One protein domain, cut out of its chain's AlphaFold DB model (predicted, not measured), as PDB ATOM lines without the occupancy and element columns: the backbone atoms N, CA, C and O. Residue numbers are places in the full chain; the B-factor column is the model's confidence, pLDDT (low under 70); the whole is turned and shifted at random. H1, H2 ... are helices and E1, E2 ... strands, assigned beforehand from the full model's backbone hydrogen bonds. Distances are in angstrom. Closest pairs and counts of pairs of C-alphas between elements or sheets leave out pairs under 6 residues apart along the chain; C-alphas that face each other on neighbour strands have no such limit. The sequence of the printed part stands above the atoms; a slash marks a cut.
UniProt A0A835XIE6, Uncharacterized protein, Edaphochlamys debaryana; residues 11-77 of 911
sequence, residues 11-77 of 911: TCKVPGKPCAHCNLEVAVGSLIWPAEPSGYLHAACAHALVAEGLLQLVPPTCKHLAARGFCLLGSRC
ATOM      1  N   THR A  11      10.982   9.483  75.188       91.50
ATOM      2  CA  THR A  11      12.304   9.998  74.793       91.50
ATOM      3  C   THR A  11      12.233  10.664  73.423       91.50
ATOM      4  O   THR A  11      11.603  10.147  72.492       91.50
ATOM      5  N   CYS A  12      12.888  11.814  73.274       90.50
ATOM      6  CA  CYS A  12      12.986  12.497  71.993       90.50
ATOM      7  C   CYS A  12      13.823  11.670  71.008       90.50
ATOM      8  O   CYS A  12      14.978  11.354  71.275       90.50
ATOM      9  N   LYS A  13      13.251  11.325  69.850       89.25
ATOM     10  CA  LYS A  13      13.943  10.602  68.762       89.25
ATOM     11  C   LYS A  13      14.222  11.480  67.541       89.25
ATOM     12  O   LYS A  13      14.425  10.969  66.445       89.25
ATOM     13  N   VAL A  14      14.101  12.796  67.696       83.19
ATOM     14  CA  VAL A  14      14.019  13.745  66.588       83.19
ATOM     15  C   VAL A  14      14.841  14.990  66.919       83.19
ATOM     16  O   VAL A  14      14.454  15.695  67.844       83.19
ATOM     17  N   PRO A  15      15.902  15.308  66.157       83.81
ATOM     18  CA  PRO A  15      16.549  16.612  66.256       83.81
ATOM     19  C   PRO A  15      15.638  17.715  65.688       83.81
ATOM     20  O   PRO A  15      14.745  17.443  64.869       83.81
ATOM     21  N   GLY A  16      15.868  18.958  66.111       84.31
ATOM     22  CA  GLY A  16      15.245  20.156  65.551       84.31
ATOM     23  C   GLY A  16      13.779  20.381  65.924       84.31
ATOM     24  O   GLY A  16      13.047  20.978  65.135       84.31
ATOM     25  N   LYS A  17      13.292  19.878  67.071       88.19
ATOM     26  CA  LYS A  17      11.922  20.174  67.538       88.19
ATOM     27  C   LYS A  17      11.917  21.115  68.743       88.19
ATOM     28  O   LYS A  17      12.449  20.724  69.777       88.19
ATOM     29  N   PRO A  18      11.289  22.304  68.656       94.00
ATOM     30  CA  PRO A  18      11.191  23.218  69.785       94.00
ATOM     31  C   PRO A  18      10.194  22.720  70.839       94.00
ATOM     32  O   PRO A  18       9.183  22.079  70.530       94.00
ATOM     33  N   CYS A  19      10.481  23.047  72.096       94.25
ATOM     34  CA  CYS A  19       9.597  22.862  73.235       94.25
ATOM     35  C   CYS A  19       8.439  23.870  73.180       94.25
ATOM     36  O   CYS A  19       8.669  25.073  73.126       94.25
ATOM     37  N   ALA A  20       7.192  23.412  73.286       93.69
ATOM     38  CA  ALA A  20       5.996  24.255  73.169       93.69
ATOM     39  C   ALA A  20       5.808  25.299  74.296       93.69
ATOM     40  O   ALA A  20       4.902  26.118  74.205       93.69
ATOM     41  N   HIS A  21       6.637  25.270  75.346       93.88
ATOM     42  CA  HIS A  21       6.600  26.228  76.459       93.88
ATOM     43  C   HIS A  21       7.783  27.206  76.423       93.88
ATOM     44  O   HIS A  21       7.574  28.412  76.403       93.88
ATOM     45  N   CYS A  22       9.025  26.707  76.372       94.19
ATOM     46  CA  CYS A  22      10.222  27.560  76.393       94.19
ATOM     47  C   CYS A  22      10.810  27.868  75.003       94.19
ATOM     48  O   CYS A  22      11.829  28.544  74.918       94.19
ATOM     49  N   ASN A  23      10.227  27.332  73.925       93.25
ATOM     50  CA  ASN A  23      10.657  27.445  72.521       93.25
ATOM     51  C   ASN A  23      12.097  26.974  72.188       93.25
ATOM     52  O   ASN A  23      12.494  26.987  71.026       93.25
ATOM     53  N   LEU A  24      12.867  26.506  73.175       94.50
ATOM     54  CA  LEU A  24      14.197  25.913  72.988       94.50
ATOM     55  C   LEU A  24      14.114  24.526  72.338       94.50
ATOM     56  O   LEU A  24      13.142  23.797  72.546       94.50
ATOM     57  N   GLU A  25      15.147  24.143  71.589       93.50
ATOM     58  CA  GLU A  25      15.231  22.833  70.937       93.50
ATOM     59  C   GLU A  25      15.325  21.679  71.950       93.50
ATOM     60  O   GLU A  25      16.121  21.705  72.886       93.50
ATOM     61  N   VAL A  26      14.530  20.632  71.718       92.88
ATOM     62  CA  VAL A  26      14.587  19.370  72.454       92.88
ATOM     63  C   VAL A  26      15.688  18.481  71.871       92.88
ATOM     64  O   VAL A  26      15.517  17.895  70.799       92.88
ATOM     65  N   ALA A  27      16.778  18.299  72.618       90.81
ATOM     66  CA  ALA A  27      17.848  17.380  72.238       90.81
ATOM     67  C   ALA A  27      17.362  15.917  72.115       90.81
ATOM     68  O   ALA A  27      16.477  15.445  72.838       90.81
ATOM     69  N   VAL A  28      17.964  15.166  71.188       92.44
ATOM     70  CA  VAL A  28      17.698  13.728  71.025       92.44
ATOM     71  C   VAL A  28      18.112  12.986  72.300       92.44
ATOM     72  O   VAL A  28      19.174  13.234  72.857       92.44
ATOM     73  N   GLY A  29      17.260  12.077  72.772       91.00
ATOM     74  CA  GLY A  29      17.416  11.368  74.045       91.00
ATOM     75  C   GLY A  29      16.696  12.022  75.231       91.00
ATOM     76  O   GLY A  29      16.318  11.307  76.156       91.00
ATOM     77  N   SER A  30      16.417  13.332  75.197       92.50
ATOM     78  CA  SER A  30      15.747  14.038  76.301       92.50
ATOM     79  C   SER A  30      14.341  13.503  76.594       92.50
ATOM     80  O   SER A  30      13.599  13.128  75.680       92.50
ATOM     81  N   LEU A  31      13.950  13.515  77.873       94.75
ATOM     82  CA  LEU A  31      12.590  13.183  78.297       94.75
ATOM     83  C   LEU A  31      11.609  14.299  77.919       94.75
ATOM     84  O   LEU A  31      11.848  15.479  78.196       94.75
ATOM     85  N   ILE A  32      10.492  13.906  77.309       95.00
ATOM     86  CA  ILE A  32       9.464  14.803  76.786       95.00
ATOM     87  C   ILE A  32       8.041  14.337  77.078       95.00
ATOM     88  O   ILE A  32       7.753  13.143  77.190       95.00
ATOM     89  N   TRP A  33       7.141  15.318  77.109       94.38
ATOM     90  CA  TRP A  33       5.695  15.137  77.153       94.38
ATOM     91  C   TRP A  33       5.044  15.614  75.844       94.38
ATOM     92  O   TRP A  33       5.403  16.688  75.358       94.38
ATOM     93  N   PRO A  34       4.103  14.871  75.234       91.44
ATOM     94  CA  PRO A  34       3.358  15.355  74.074       91.44
ATOM     95  C   PRO A  34       2.265  16.345  74.504       91.44
ATOM     96  O   PRO A  34       1.409  16.009  75.319       91.44
ATOM     97  N   ALA A  35       2.269  17.545  73.923       85.06
ATOM     98  CA  ALA A  35       1.255  18.572  74.156       85.06
ATOM     99  C   ALA A  35       0.303  18.696  72.955       85.06
ATOM    100  O   ALA A  35       0.731  18.655  71.795       85.06
ATOM    101  N   GLU A  36      -0.989  18.867  73.230       75.62
ATOM    102  CA  GLU A  36      -1.996  19.232  72.228       75.62
ATOM    103  C   GLU A  36      -2.089  20.770  72.108       75.62
ATOM    104  O   GLU A  36      -1.821  21.461  73.090       75.62
ATOM    105  N   PRO A  37      -2.417  21.337  70.928       60.03
ATOM    106  CA  PRO A  37      -2.832  20.655  69.697       60.03
ATOM    107  C   PRO A  37      -1.680  20.016  68.901       60.03
ATOM    108  O   PRO A  37      -1.896  19.015  68.213       60.03
ATOM    109  N   SER A  38      -0.453  20.540  69.002       65.81
ATOM    110  CA  SER A  38       0.728  19.932  68.373       65.81
ATOM    111  C   SER A  38       2.048  20.476  68.925       65.81
ATOM    112  O   SER A  38       2.567  21.474  68.430       65.81
ATOM    113  N   GLY A  39       2.645  19.776  69.885       82.44
ATOM    114  CA  GLY A  39       3.980  20.097  70.381       82.44
ATOM    115  C   GLY A  39       4.583  18.994  71.244       82.44
ATOM    116  O   GLY A  39       3.940  17.986  71.545       82.44
ATOM    117  N   TYR A  40       5.828  19.203  71.655       92.44
ATOM    118  CA  TYR A  40       6.442  18.473  72.759       92.44
ATOM    119  C   TYR A  40       6.882  19.476  73.818       92.44
ATOM    120  O   TYR A  40       7.235  20.604  73.488       92.44
ATOM    121  N   LEU A  41       6.868  19.072  75.078       93.62
ATOM    122  CA  LEU A  41       7.428  19.817  76.198       93.62
ATOM    123  C   LEU A  41       8.640  19.051  76.719       93.62
ATOM    124  O   LEU A  41       8.580  17.824  76.804       93.62
ATOM    125  N   HIS A  42       9.700  19.747  77.129       95.44
ATOM    126  CA  HIS A  42      10.694  19.151  78.028       95.44
ATOM    127  C   HIS A  42      10.000  18.642  79.295       95.44
ATOM    128  O   HIS A  42       9.059  19.284  79.765       95.44
ATOM    129  N   ALA A  43      10.492  17.555  79.893       93.44
ATOM    130  CA  ALA A  43       9.950  17.063  81.163       93.44
ATOM    131  C   ALA A  43       9.914  18.156  82.253       93.44
ATOM    132  O   ALA A  43       8.896  18.327  82.917       93.44
ATOM    133  N   ALA A  44      10.969  18.975  82.353       93.69
ATOM    134  CA  ALA A  44      11.017  20.124  83.262       93.69
ATOM    135  C   ALA A  44       9.931  21.180  82.966       93.69
ATOM    136  O   ALA A  44       9.252  21.632  83.881       93.69
ATOM    137  N   CYS A  45       9.707  21.531  81.693       94.81
ATOM    138  CA  CYS A  45       8.659  22.483  81.303       94.81
ATOM    139  C   CYS A  45       7.248  21.933  81.558       94.81
ATOM    140  O   CYS A  45       6.361  22.676  81.964       94.81
ATOM    141  N   ALA A  46       7.038  20.631  81.346       93.31
ATOM    142  CA  ALA A  46       5.781  19.976  81.683       93.31
ATOM    143  C   ALA A  46       5.535  19.994  83.203       93.31
ATOM    144  O   ALA A  46       4.429  20.298  83.630       93.31
ATOM    145  N   HIS A  47       6.565  19.747  84.020       93.00
ATOM    146  CA  HIS A  47       6.471  19.863  85.479       93.00
ATOM    147  C   HIS A  47       6.196  21.294  85.965       93.00
ATOM    148  O   HIS A  47       5.378  21.457  86.865       93.00
ATOM    149  N   ALA A  48       6.821  22.314  85.368       92.56
ATOM    150  CA  ALA A  48       6.554  23.717  85.703       92.56
ATOM    151  C   ALA A  48       5.079  24.081  85.461       92.56
ATOM    152  O   ALA A  48       4.390  24.518  86.378       92.56
ATOM    153  N   LEU A  49       4.551  23.760  84.273       92.38
ATOM    154  CA  LEU A  49       3.140  23.988  83.941       92.38
ATOM    155  C   LEU A  49       2.166  23.201  84.836       92.38
ATOM    156  O   LEU A  49       1.051  23.657  85.073       92.38
ATOM    157  N   VAL A  50       2.560  22.030  85.346       93.25
ATOM    158  CA  VAL A  50       1.763  21.267  86.327       93.25
ATOM    159  C   VAL A  50       1.764  21.952  87.693       93.25
ATOM    160  O   VAL A  50       0.715  22.027  88.326       93.25
ATOM    161  N   ALA A  51       2.910  22.474  88.141       90.94
ATOM    162  CA  ALA A  51       3.016  23.216  89.399       90.94
ATOM    163  C   ALA A  51       2.212  24.531  89.371       90.94
ATOM    164  O   ALA A  51       1.631  24.919  90.380       90.94
ATOM    165  N   GLU A  52       2.117  25.169  88.202       93.88
ATOM    166  CA  GLU A  52       1.278  26.350  87.946       93.88
ATOM    167  C   GLU A  52      -0.216  26.011  87.744       93.88
ATOM    168  O   GLU A  52      -1.040  26.910  87.590       93.88
ATOM    169  N   GLY A  53      -0.593  24.724  87.722       91.50
ATOM    170  CA  GLY A  53      -1.970  24.276  87.469       91.50
ATOM    171  C   GLY A  53      -2.447  24.438  86.016       91.50
ATOM    172  O   GLY A  53      -3.624  24.227  85.731       91.50
ATOM    173  N   LEU A  54      -1.546  24.784  85.092       89.25
ATOM    174  CA  LEU A  54      -1.824  25.035  83.672       89.25
ATOM    175  C   LEU A  54      -1.802  23.766  82.803       89.25
ATOM    176  O   LEU A  54      -2.262  23.795  81.660       89.25
ATOM    177  N   LEU A  55      -1.271  22.650  83.312       88.69
ATOM    178  CA  LEU A  55      -1.193  21.374  82.599       88.69
ATOM    179  C   LEU A  55      -1.532  20.193  83.515       88.69
ATOM    180  O   LEU A  55      -1.046  20.100  84.638       88.69
ATOM    181  N   GLN A  56      -2.290  19.227  82.991       89.19
ATOM    182  CA  GLN A  56      -2.488  17.921  83.619       89.19
ATOM    183  C   GLN A  56      -1.763  16.841  82.801       89.19
ATOM    184  O   GLN A  56      -1.962  16.736  81.591       89.19
ATOM    185  N   LEU A  57      -0.943  16.007  83.451       88.06
ATOM    186  CA  LEU A  57      -0.185  14.927  82.796       88.06
ATOM    187  C   LEU A  57      -1.060  13.696  82.494       88.06
ATOM    188  O   LEU A  57      -0.818  12.596  82.985       88.06
ATOM    189  N   VAL A  58      -2.089  13.874  81.662       87.69
ATOM    190  CA  VAL A  58      -2.899  12.779  81.107       87.69
ATOM    191  C   VAL A  58      -2.342  12.396  79.731       87.69
ATOM    192  O   VAL A  58      -2.364  13.232  78.827       87.69
ATOM    193  N   PRO A  59      -1.827  11.168  79.518       86.44
ATOM    194  CA  PRO A  59      -1.319  10.785  78.207       86.44
ATOM    195  C   PRO A  59      -2.448  10.799  77.163       86.44
ATOM    196  O   PRO A  59      -3.484  10.162  77.390       86.44
ATOM    197  N   PRO A  60      -2.281  11.466  76.006       85.75
ATOM    198  CA  PRO A  60      -3.346  11.575  75.012       85.75
ATOM    199  C   PRO A  60      -3.707  10.212  74.404       85.75
ATOM    200  O   PRO A  60      -2.940   9.246  74.486       85.75
ATOM    201  N   THR A  61      -4.883  10.121  73.779       87.94
ATOM    202  CA  THR A  61      -5.407   8.856  73.237       87.94
ATOM    203  C   THR A  61      -4.490   8.283  72.159       87.94
ATOM    204  O   THR A  61      -4.036   8.978  71.245       87.94
ATOM    205  N   CYS A  62      -4.232   6.976  72.219       86.31
ATOM    206  CA  CYS A  62      -3.344   6.322  71.269       86.31
ATOM    207  C   CYS A  62      -3.897   6.366  69.841       86.31
ATOM    208  O   CYS A  62      -4.834   5.643  69.494       86.31
ATOM    209  N   LYS A  63      -3.237   7.140  68.972       85.06
ATOM    210  CA  LYS A  63      -3.584   7.265  67.545       85.06
ATOM    211  C   LYS A  63      -3.618   5.914  66.817       85.06
ATOM    212  O   LYS A  63      -4.404   5.751  65.890       85.06
ATOM    213  N   HIS A  64      -2.824   4.926  67.242       83.19
ATOM    214  CA  HIS A  64      -2.884   3.569  66.682       83.19
ATOM    215  C   HIS A  64      -4.175   2.840  67.062       83.19
ATOM    216  O   HIS A  64      -4.834   2.299  66.178       83.19
ATOM    217  N   LEU A  65      -4.557   2.871  68.345       83.69
ATOM    218  CA  LEU A  65      -5.807   2.276  68.813       83.69
ATOM    219  C   LEU A  65      -7.011   2.964  68.156       83.69
ATOM    220  O   LEU A  65      -7.859   2.281  67.594       83.69
ATOM    221  N   ALA A  66      -7.036   4.298  68.147       79.12
ATOM    222  CA  ALA A  66      -8.110   5.082  67.540       79.12
ATOM    223  C   ALA A  66      -8.261   4.829  66.026       79.12
ATOM    224  O   ALA A  66      -9.377   4.746  65.527       79.12
ATOM    225  N   ALA A  67      -7.154   4.673  65.287       74.38
ATOM    226  CA  ALA A  67      -7.193   4.491  63.832       74.38
ATOM    227  C   ALA A  67      -7.310   3.027  63.360       74.38
ATOM    228  O   ALA A  67      -7.622   2.800  62.192       74.38
ATOM    229  N   ARG A  68      -6.988   2.036  64.205       76.00
ATOM    230  CA  ARG A  68      -6.915   0.611  63.806       76.00
ATOM    231  C   ARG A  68      -7.713  -0.344  64.693       76.00
ATOM    232  O   ARG A  68      -7.747  -1.530  64.392       76.00
ATOM    233  N   GLY A  69      -8.275   0.122  65.806       78.12
ATOM    234  CA  GLY A  69      -8.871  -0.735  66.838       78.12
ATOM    235  C   GLY A  69      -7.853  -1.497  67.700       78.12
ATOM    236  O   GLY A  69      -8.250  -2.164  68.651       78.12
ATOM    237  N   PHE A  70      -6.544  -1.385  67.421       74.00
ATOM    238  CA  PHE A  70      -5.471  -2.000  68.213       74.00
ATOM    239  C   PHE A  70      -4.165  -1.187  68.172       74.00
ATOM    240  O   PHE A  70      -3.868  -0.485  67.204       74.00
ATOM    241  N   CYS A  71      -3.340  -1.325  69.212       78.31
ATOM    242  CA  CYS A  71      -2.012  -0.717  69.305       78.31
ATOM    243  C   CYS A  71      -0.943  -1.788  69.558       78.31
ATOM    244  O   CYS A  71      -1.061  -2.576  70.494       78.31
ATOM    245  N   LEU A  72       0.133  -1.772  68.764       64.25
ATOM    246  CA  LEU A  72       1.228  -2.755  68.821       64.25
ATOM    247  C   LEU A  72       2.053  -2.719  70.120       64.25
ATOM    248  O   LEU A  72       2.827  -3.641  70.355       64.25
ATOM    249  N   LEU A  73       1.914  -1.669  70.936       73.31
ATOM    250  CA  LEU A  73       2.566  -1.557  72.247       73.31
ATOM    251  C   LEU A  73       1.682  -2.064  73.402       73.31
ATOM    252  O   LEU A  73       2.176  -2.205  74.515       73.31
ATOM    253  N   GLY A  74       0.395  -2.353  73.163       80.31
ATOM    254  CA  GLY A  74      -0.506  -2.916  74.175       80.31
ATOM    255  C   GLY A  74      -0.526  -2.116  75.485       80.31
ATOM    256  O   GLY A  74      -0.636  -0.891  75.470       80.31
ATOM    257  N   SER A  75      -0.391  -2.799  76.621       77.69
ATOM    258  CA  SER A  75      -0.285  -2.177  77.950       77.69
ATOM    259  C   SER A  75       0.972  -1.319  78.144       77.69
ATOM    260  O   SER A  75       0.946  -0.435  78.992       77.69
ATOM    261  N   ARG A  76       2.028  -1.525  77.340       77.38
ATOM    262  CA  ARG A  76       3.292  -0.760  77.355       77.38
ATOM    263  C   ARG A  76       3.224   0.531  76.527       77.38
ATOM    264  O   ARG A  76       4.238   1.199  76.342       77.38
ATOM    265  N   CYS A  77       2.061   0.876  75.967       83.50
ATOM    266  CA  CYS A  77       1.892   2.153  75.284       83.50
ATOM    267  C   CYS A  77       1.845   3.295  76.309       83.50
ATOM    268  O   CYS A  77       1.057   3.241  77.248       83.50
TER     269      CYS A  77
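AT A GLANCE: This is residues 11 to 77 of the 911 residues of an uncharacterized protein of Edaphochlamys debaryana (UniProt A0A835XIE6). There is little regular structure: a long loop, residues 11 to 30, leads into a small strand hairpin, E1 and E2, with H1 packed beside it as one lobe. A drawn-out link then crosses to a smaller lobe holding H2 and the closing loop. The printed part has 67 residues, 24 in named elements, in the order E1, E2, H1, H2; the class is mixed and the sheet antiparallel. It is only just loose, close to compact, with a radius of gyration of the C-alphas of 13.2 A and spans of 35 by 29 by 20 A.

HOW THE PARTS SIT: E1, residues 31 to 35, and E2, residues 39 to 42, form an antiparallel hairpin at 146 degrees, with N 33 and O 41 2.9 A apart, within hydrogen-bond range. The closest C-alphas of E1 and H1, residues 43 to 51, are those of Ile 32 and Ala 43, 4.9 A. H2, residues 63 to 68, is apart from E1, E2 and H1. In H1 and H2 every O i to N i+4 pair is within hydrogen-bond range.

IN THESE COORDINATES: E1, 13.2 A long, begins at C-alpha 31 (12.590, 13.183, 78.297). E2 is 10.2 A and H1 12.4 A long. H2, 8.3 A, ends at C-alpha 68 (-6.915, 0.611, 63.806).

THE WHOLE: The C-alphas farthest apart, Glu 52 and Arg 68, are 36.2 A apart. The printed part has no cut. The link from H1 to H2 is long. Residues 37, 38 and 72 have pLDDT under 70.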